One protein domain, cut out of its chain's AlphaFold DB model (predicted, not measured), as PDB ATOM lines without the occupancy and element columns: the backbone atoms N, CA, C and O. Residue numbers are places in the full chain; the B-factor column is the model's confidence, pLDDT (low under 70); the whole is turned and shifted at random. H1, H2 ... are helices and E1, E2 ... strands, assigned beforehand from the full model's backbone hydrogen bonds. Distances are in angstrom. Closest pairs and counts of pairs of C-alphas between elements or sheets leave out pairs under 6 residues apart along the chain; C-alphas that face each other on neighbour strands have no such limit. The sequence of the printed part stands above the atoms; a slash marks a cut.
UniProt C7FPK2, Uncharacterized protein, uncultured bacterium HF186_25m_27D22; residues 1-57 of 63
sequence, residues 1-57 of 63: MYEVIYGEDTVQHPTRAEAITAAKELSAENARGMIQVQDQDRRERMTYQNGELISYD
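This is residues 1 to 57 of the 63 residues of an uncharacterized protein of uncultured bacterium HF186_25m_27D22 (UniProt C7FPK2). A strongly twisted sheet of five strands curls round one helix, H1, which packs on one face of it; the other face is bare. The printed part has 57 residues, with five named strands and one named helix in the order E1, E2, H1, E3, E4, E5. The sheet runs E2, E1, E3, E4, E5, all antiparallel, and the class is mixed, helices and strands. The whole is compact, with a radius of gyration of the C-alphas of 9.9 A, and spans 29 by 20 by 19 A.

E1, residues 2 to 6, starts at C-alpha 2 at (-21.434, -17.669, -24.288) and is 13.3 A long. E2, residues 9 to 13, is 13.4 A long. H1, residues 16 to 29, runs 20.0 A from C-alpha 16 at (-18.669, -12.253, -24.156). E3, residues 35 to 39, is 13.7 A long; E4, residues 44 to 49, 17.2 A; E5, residues 52 to 57, 15.0 A, ending at C-alpha 57 at (-31.021, -9.332, -30.274).

The hairpin E1 and E2 has N 4 and O 11 at 2.8 A. E2, H1 and E3 form a split strand-helix-strand unit, two strands running the same way with E1 between them, and its crossover is right-handed. E1 and E3 are antiparallel at 157 degrees, with N 3 and O 38 at 2.8 A. E3, E4 and E5 form a meander, each strand the antiparallel neighbour of the one before; N 46 and O 37 are 2.7 A apart, N 47 and O 55 2.9 A. H1 is on the sheet, in two layers, a helix on one face; its closest C-alphas to E4 are those of Ser 27 and Gln 49, 5.2 A. In H1 every O i to N i+4 pair is within hydrogen-bond range. The edge strands E2 and E5 are apart.

The C-alphas farthest apart, those of Ala 31 and Asp 41, are 29.1 A apart. The printed part has no cut, and its five links are tight. The mean pLDDT of the printed part is 92.6, and no printed residue is under 70.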
ATOM      1  N   MET A   1     -22.776 -18.044 -19.786       90.62
ATOM      2  CA  MET A   1     -21.621 -18.548 -20.571       90.62
ATOM      3  C   MET A   1     -22.008 -18.402 -22.029       90.62
ATOM      4  O   MET A   1     -23.169 -18.638 -22.336       90.62
ATOM      5  N   TYR A   2     -21.093 -17.979 -22.899       95.50
ATOM      6  CA  TYR A   2     -21.434 -17.669 -24.288       95.50
ATOM      7  C   TYR A   2     -21.192 -18.875 -25.196       95.50
ATOM      8  O   TYR A   2     -20.147 -19.511 -25.121       95.50
ATOM      9  N   GLU A   3     -22.148 -19.169 -26.065       96.56
ATOM     10  CA  GLU A   3     -22.102 -20.236 -27.061       96.56
ATOM     11  C   GLU A   3     -21.867 -19.616 -28.439       96.56
ATOM     12  O   GLU A   3     -22.602 -18.712 -28.834       96.56
ATOM     13  N   VAL A   4     -20.858 -20.095 -29.164       96.50
ATOM     14  CA  VAL A   4     -20.594 -19.768 -30.570       96.50
ATOM     15  C   VAL A   4     -21.041 -20.958 -31.411       96.50
ATOM     16  O   VAL A   4     -20.507 -22.054 -31.266       96.50
ATOM     17  N   ILE A   5     -22.035 -20.749 -32.267       95.12
ATOM     18  CA  ILE A   5     -22.700 -21.771 -33.075       95.12
ATOM     19  C   ILE A   5     -22.376 -21.517 -34.546       95.12
ATOM     20  O   ILE A   5     -22.602 -20.411 -35.051       95.12
ATOM     21  N   TYR A   6     -21.882 -22.541 -35.239       91.50
ATOM     22  CA  TYR A   6     -21.625 -22.500 -36.675       91.50
ATOM     23  C   TYR A   6     -21.969 -23.848 -37.320       91.50
ATOM     24  O   TYR A   6     -21.362 -24.875 -37.038       91.50
ATOM     25  N   GLY A   7     -22.983 -23.869 -38.187       87.94
ATOM     26  CA  GLY A   7     -23.498 -25.134 -38.722       87.94
ATOM     27  C   GLY A   7     -24.046 -26.034 -37.609       87.94
ATOM     28  O   GLY A   7     -25.001 -25.654 -36.936       87.94
ATOM     29  N   GLU A   8     -23.452 -27.216 -37.437       89.94
ATOM     30  CA  GLU A   8     -23.802 -28.184 -36.381       89.94
ATOM     31  C   GLU A   8     -22.883 -28.086 -35.150       89.94
ATOM     32  O   GLU A   8     -23.170 -28.683 -34.113       89.94
ATOM     33  N   ASP A   9     -21.798 -27.312 -35.240       91.88
ATOM     34  CA  ASP A   9     -20.817 -27.172 -34.172       91.88
ATOM     35  C   ASP A   9     -21.222 -26.075 -33.180       91.88
ATOM     36  O   ASP A   9     -21.744 -25.017 -33.545       91.88
ATOM     37  N   THR A  10     -20.952 -26.322 -31.898       95.00
ATOM     38  CA  THR A  10     -21.151 -25.356 -30.811       95.00
ATOM     39  C   THR A  10     -19.927 -25.338 -29.906       95.00
ATOM     40  O   THR A  10     -19.546 -26.363 -29.342       95.00
ATOM     41  N   VAL A  11     -19.325 -24.162 -29.736       95.56
ATOM     42  CA  VAL A  11     -18.150 -23.940 -28.883       95.56
ATOM     43  C   VAL A  11     -18.512 -22.980 -27.759       95.56
ATOM     44  O   VAL A  11     -19.128 -21.940 -27.985       95.56
ATOM     45  N   GLN A  12     -18.142 -23.324 -26.528       95.81
ATOM     46  CA  GLN A  12     -18.451 -22.516 -25.351       95.81
ATOM     47  C   GLN A  12     -17.267 -21.643 -24.945       95.81
ATOM     48  O   GLN A  12     -16.128 -22.102 -24.877       95.81
ATOM     49  N   HIS A  13     -17.563 -20.391 -24.606       95.31
ATOM     50  CA  HIS A  13     -16.605 -19.395 -24.154       95.31
ATOM     51  C   HIS A  13     -17.045 -18.785 -22.815       95.31
ATOM     52  O   HIS A  13     -18.224 -18.454 -22.622       95.31
ATOM     53  N   PRO A  14     -16.111 -18.585 -21.868       93.06
ATOM     54  CA  PRO A  14     -16.425 -18.046 -20.549       93.06
ATOM     55  C   PRO A  14     -16.891 -16.587 -20.607       93.06
ATOM     56  O   PRO A  14     -17.723 -16.180 -19.794       93.06
ATOM     57  N   THR A  15     -16.391 -15.799 -21.565       94.62
ATOM     58  CA  THR A  15     -16.675 -14.363 -21.655       94.62
ATOM     59  C   THR A  15     -17.288 -13.960 -22.995       94.62
ATOM     60  O   THR A  15     -17.036 -14.557 -24.040       94.62
ATOM     61  N   ARG A  16     -18.073 -12.873 -22.963       94.12
ATOM     62  CA  ARG A  16     -18.669 -12.253 -24.156       94.12
ATOM     63  C   ARG A  16     -17.609 -11.833 -25.170       94.12
ATOM     64  O   ARG A  16     -17.800 -11.996 -26.367       94.12
ATOM     65  N   ALA A  17     -16.518 -11.246 -24.680       95.50
ATOM     66  CA  ALA A  17     -15.454 -10.721 -25.523       95.50
ATOM     67  C   ALA A  17     -14.771 -11.844 -26.311       95.50
ATOM     68  O   ALA A  17     -14.609 -11.710 -27.519       95.50
ATOM     69  N   GLU A  18     -14.454 -12.964 -25.656       95.31
ATOM     70  CA  GLU A  18     -13.866 -14.134 -26.318       95.31
ATOM     71  C   GLU A  18     -14.797 -14.723 -27.376       95.31
ATOM     72  O   GLU A  18     -14.363 -14.963 -28.499       95.31
ATOM     73  N   ALA A  19     -16.086 -14.876 -27.055       96.06
ATOM     74  CA  ALA A  19     -17.068 -15.399 -28.001       96.06
ATOM     75  C   ALA A  19     -17.229 -14.501 -29.241       96.06
ATOM     76  O   ALA A  19     -17.344 -14.992 -30.360       96.06
ATOM     77  N   ILE A  20     -17.205 -13.175 -29.055       95.56
ATOM     78  CA  ILE A  20     -17.266 -12.206 -30.158       95.56
ATOM     79  C   ILE A  20     -16.011 -12.279 -31.026       95.56
ATOM     80  O   ILE A  20     -16.131 -12.275 -32.249       95.56
ATOM     81  N   THR A  21     -14.822 -12.323 -30.422       96.31
ATOM     82  CA  THR A  21     -13.564 -12.432 -31.173       96.31
ATOM     83  C   THR A  21     -13.549 -13.714 -32.003       96.31
ATOM     84  O   THR A  21     -13.364 -13.634 -33.215       96.31
ATOM     85  N   ALA A  22     -13.874 -14.857 -31.391       95.06
ATOM     86  CA  ALA A  22     -13.945 -16.143 -32.082       95.06
ATOM     87  C   ALA A  22     -14.974 -16.131 -33.223       95.06
ATOM     88  O   ALA A  22     -14.686 -16.578 -34.327       95.06
ATOM     89  N   ALA A  23     -16.165 -15.563 -33.003       95.12
ATOM     90  CA  ALA A  23     -17.186 -15.487 -34.045       95.12
ATOM     91  C   ALA A  23     -16.794 -14.580 -35.220       95.12
ATOM     92  O   ALA A  23     -17.129 -14.876 -36.368       95.12
ATOM     93  N   LYS A  24     -16.068 -13.486 -34.966       94.25
ATOM     94  CA  LYS A  24     -15.534 -12.624 -36.028       94.25
ATOM     95  C   LYS A  24     -14.483 -13.346 -36.861       94.25
ATOM     96  O   LYS A  24     -14.576 -13.305 -38.081       94.25
ATOM     97  N   GLU A  25     -13.541 -14.028 -36.217       93.88
ATOM     98  CA  GLU A  25     -12.510 -14.820 -36.899       93.88
ATOM     99  C   GLU A  25     -13.152 -15.936 -37.736       93.88
ATOM    100  O   GLU A  25     -12.969 -15.977 -38.952       93.88
ATOM    101  N   LEU A  26     -14.031 -16.740 -37.128       92.44
ATOM    102  CA  LEU A  26     -14.745 -17.823 -37.810       92.44
ATOM    103  C   LEU A  26     -15.613 -17.326 -38.970       92.44
ATOM    104  O   LEU A  26     -15.668 -17.972 -40.015       92.44
ATOM    105  N   SER A  27     -16.301 -16.191 -38.811       93.12
ATOM    106  CA  SER A  27     -17.146 -15.630 -39.875       93.12
ATOM    107  C   SER A  27     -16.338 -14.984 -41.002       93.12
ATOM    108  O   SER A  27     -16.814 -14.958 -42.135       93.12
ATOM    109  N   ALA A  28     -15.137 -14.469 -40.722       91.19
ATOM    110  CA  ALA A  28     -14.223 -13.953 -41.739       91.19
ATOM    111  C   ALA A  28     -13.598 -15.093 -42.560       91.19
ATOM    112  O   ALA A  28     -13.484 -14.983 -43.779       91.19
ATOM    113  N   GLU A  29     -13.255 -16.211 -41.913       89.88
ATOM    114  CA  GLU A  29     -12.781 -17.427 -42.587       89.88
ATOM    115  C   GLU A  29     -13.899 -18.106 -43.395       89.88
ATOM    116  O   GLU A  29     -13.678 -18.591 -44.507       89.88
ATOM    117  N   ASN A  30     -15.130 -18.084 -42.875       83.94
ATOM    118  CA  ASN A  30     -16.311 -18.666 -43.509       83.94
ATOM    119  C   ASN A  30     -17.203 -17.584 -44.132       83.94
ATOM    120  O   ASN A  30     -18.328 -17.366 -43.686       83.94
ATOM    121  N   ALA A  31     -16.746 -16.969 -45.227       70.88
ATOM    122  CA  ALA A  31     -17.430 -15.858 -45.914       70.88
ATOM    123  C   ALA A  31     -18.915 -16.104 -46.288       70.88
ATOM    124  O   ALA A  31     -19.654 -15.162 -46.565       70.88
ATOM    125  N   ARG A  32     -19.370 -17.365 -46.324       78.62
ATOM    126  CA  ARG A  32     -20.767 -17.745 -46.614       78.62
ATOM    127  C   ARG A  32     -21.559 -18.217 -45.394       78.62
ATOM    128  O   ARG A  32     -22.782 -18.287 -45.477       78.62
ATOM    129  N   GLY A  33     -20.887 -18.562 -44.299       85.88
ATOM    130  CA  GLY A  33     -21.516 -19.073 -43.086       85.88
ATOM    131  C   GLY A  33     -22.011 -17.940 -42.193       85.88
ATOM    132  O   GLY A  33     -21.374 -16.894 -42.088       85.88
ATOM    133  N   MET A  34     -23.150 -18.154 -41.540       93.25
ATOM    134  CA  MET A  34     -23.569 -17.318 -40.418       93.25
ATOM    135  C   MET A  34     -23.049 -17.946 -39.131       93.25
ATOM    136  O   MET A  34     -23.225 -19.145 -38.919       93.25
ATOM    137  N   ILE A  35     -22.439 -17.128 -38.280       95.38
ATOM    138  CA  ILE A  35     -21.987 -17.533 -36.951       95.38
ATOM    139  C   ILE A  35     -22.890 -16.864 -35.927       95.38
ATOM    140  O   ILE A  35     -23.053 -15.644 -35.950       95.38
ATOM    141  N   GLN A  36     -23.479 -17.637 -35.026       96.25
ATOM    142  CA  GLN A  36     -24.302 -17.098 -33.949       96.25
ATOM    143  C   GLN A  36     -23.535 -17.137 -32.638       96.25
ATOM    144  O   GLN A  36     -22.922 -18.139 -32.303       96.25
ATOM    145  N   VAL A  37     -23.589 -16.050 -31.883       96.75
ATOM    146  CA  VAL A  37     -23.118 -15.988 -30.504       96.75
ATOM    147  C   VAL A  37     -24.326 -15.780 -29.621       96.75
ATOM    148  O   VAL A  37     -25.050 -14.807 -29.821       96.75
ATOM    149  N   GLN A  38     -24.556 -16.644 -28.644       95.75
ATOM    150  CA  GLN A  38     -25.680 -16.487 -27.727       95.75
ATOM    151  C   GLN A  38     -25.299 -16.762 -26.275       95.75
ATOM    152  O   GLN A  38     -24.387 -17.527 -25.994       95.75
ATOM    153  N   ASP A  39     -26.017 -16.143 -25.348       94.12
ATOM    154  CA  ASP A  39     -25.995 -16.487 -23.927       94.12
ATOM    155  C   ASP A  39     -27.450 -16.663 -23.479       94.12
ATOM    156  O   ASP A  39     -28.252 -15.725 -23.545       94.12
ATOM    157  N   GLN A  40     -27.808 -17.893 -23.102       85.19
ATOM    158  CA  GLN A  40     -29.195 -18.256 -22.792       85.19
ATOM    159  C   GLN A  40     -29.702 -17.574 -21.516       85.19
ATOM    160  O   GLN A  40     -30.865 -17.169 -21.461       85.19
ATOM    161  N   ASP A  41     -28.828 -17.388 -20.524       87.94
ATOM    162  CA  ASP A  41     -29.167 -16.749 -19.251       87.94
ATOM    163  C   ASP A  41     -29.500 -15.267 -19.456       87.94
ATOM    164  O   ASP A  41     -30.451 -14.731 -18.882       87.94
ATOM    165  N   ARG A  42     -28.722 -14.601 -20.314       86.12
ATOM    166  CA  ARG A  42     -28.856 -13.177 -20.637       86.12
ATOM    167  C   ARG A  42     -29.816 -12.902 -21.783       86.12
ATOM    168  O   ARG A  42     -30.098 -11.731 -22.029       86.12
ATOM    169  N   ARG A  43     -30.303 -13.942 -22.474       88.06
ATOM    170  CA  ARG A  43     -31.141 -13.826 -23.684       88.06
ATOM    171  C   ARG A  43     -30.520 -12.879 -24.705       88.06
ATOM    172  O   ARG A  43     -31.194 -12.049 -25.316       88.06
ATOM    173  N   GLU A  44     -29.204 -12.975 -24.827       94.06
ATOM    174  CA  GLU A  44     -28.416 -12.187 -25.759       94.06
ATOM    175  C   GLU A  44     -28.091 -13.071 -26.957       94.06
ATOM    176  O   GLU A  44     -27.647 -14.204 -26.780       94.06
ATOM    177  N   ARG A  45     -28.299 -12.557 -28.168       95.38
ATOM    178  CA  ARG A  45     -27.924 -13.214 -29.416       95.38
ATOM    179  C   ARG A  45     -27.302 -12.203 -30.370       95.38
ATOM    180  O   ARG A  45     -27.831 -11.126 -30.607       95.38
ATOM    181  N   MET A  46     -26.168 -12.562 -30.944       96.56
ATOM    182  CA  MET A  46     -25.453 -11.816 -31.972       96.56
ATOM    183  C   MET A  46     -25.265 -12.737 -33.168       96.56
ATOM    184  O   MET A  46     -24.968 -13.914 -32.993       96.56
ATOM    185  N   THR A  47     -25.417 -12.223 -34.382       96.06
ATOM    186  CA  THR A  47     -25.124 -12.982 -35.604       96.06
ATOM    187  C   THR A  47     -24.046 -12.264 -36.395       96.06
ATOM    188  O   THR A  47     -24.160 -11.062 -36.630       96.06
ATOM    189  N   TYR A  48     -23.025 -13.005 -36.809       94.94
ATOM    190  CA  TYR A  48     -21.907 -12.524 -37.605       94.94
ATOM    191  C   TYR A  48     -21.895 -13.175 -38.986       94.94
ATOM    192  O   TYR A  48     -22.213 -14.357 -39.131       94.94
ATOM    193  N   GLN A  49     -21.494 -12.405 -39.992       94.00
ATOM    194  CA  GLN A  49     -21.246 -12.874 -41.350       94.00
ATOM    195  C   GLN A  49     -20.095 -12.062 -41.941       94.00
ATOM    196  O   GLN A  49     -20.082 -10.839 -41.821       94.00
ATOM    197  N   ASN A  50     -19.135 -12.734 -42.582       92.56
ATOM    198  CA  ASN A  50     -17.994 -12.081 -43.230       92.56
ATOM    199  C   ASN A  50     -17.206 -11.138 -42.288       92.56
ATOM    200  O   ASN A  50     -16.789 -10.053 -42.686       92.56
ATOM    201  N   GLY A  51     -17.043 -11.521 -41.015       90.94
ATOM    202  CA  GLY A  51     -16.345 -10.729 -39.995       90.94
ATOM    203  C   GLY A  51     -17.172  -9.606 -39.359       90.94
ATOM    204  O   GLY A  51     -16.719  -8.981 -38.396       90.94
ATOM    205  N   GLU A  52     -18.387  -9.350 -39.848       93.25
ATOM    206  CA  GLU A  52     -19.226  -8.236 -39.409       93.25
ATOM    207  C   GLU A  52     -20.447  -8.698 -38.616       93.25
ATOM    208  O   GLU A  52     -20.996  -9.774 -38.848       93.25
ATOM    209  N   LEU A  53     -20.878  -7.867 -37.662       95.12
ATOM    210  CA  LEU A  53     -22.107  -8.081 -36.900       95.12
ATOM    211  C   LEU A  53     -23.303  -7.678 -37.767       95.12
ATOM    212  O   LEU A  53     -23.462  -6.499 -38.076       95.12
ATOM    213  N   ILE A  54     -24.157  -8.642 -38.107       95.31
ATOM    214  CA  ILE A  54     -25.334  -8.413 -38.957       95.31
ATOM    215  C   ILE A  54     -26.644  -8.326 -38.170       95.31
ATOM    216  O   ILE A  54     -27.584  -7.682 -38.623       95.31
ATOM    217  N   SER A  55     -26.719  -8.953 -36.992       94.25
ATOM    218  CA  SER A  55     -27.889  -8.864 -36.113       94.25
ATOM    219  C   SER A  55     -27.481  -8.888 -34.650       94.25
ATOM    220  O   SER A  55     -26.552  -9.608 -34.272       94.25
ATOM    221  N   TYR A  56     -28.206  -8.133 -33.831       94.31
ATOM    222  CA  TYR A  56     -28.082  -8.141 -32.384       94.31
ATOM    223  C   TYR A  56     -29.461  -8.101 -31.735       94.31
ATOM    224  O   TYR A  56     -30.160  -7.092 -31.815       94.31
ATOM    225  N   ASP A  57     -29.809  -9.190 -31.061       91.56
ATOM    226  CA  ASP A  57     -31.021  -9.332 -30.274       91.56
ATOM    227  C   ASP A  57     -30.644  -9.402 -28.795       91.56
ATOM    228  O   ASP A  57     -29.850 -10.241 -28.364       91.56
TER     229      ASP A  57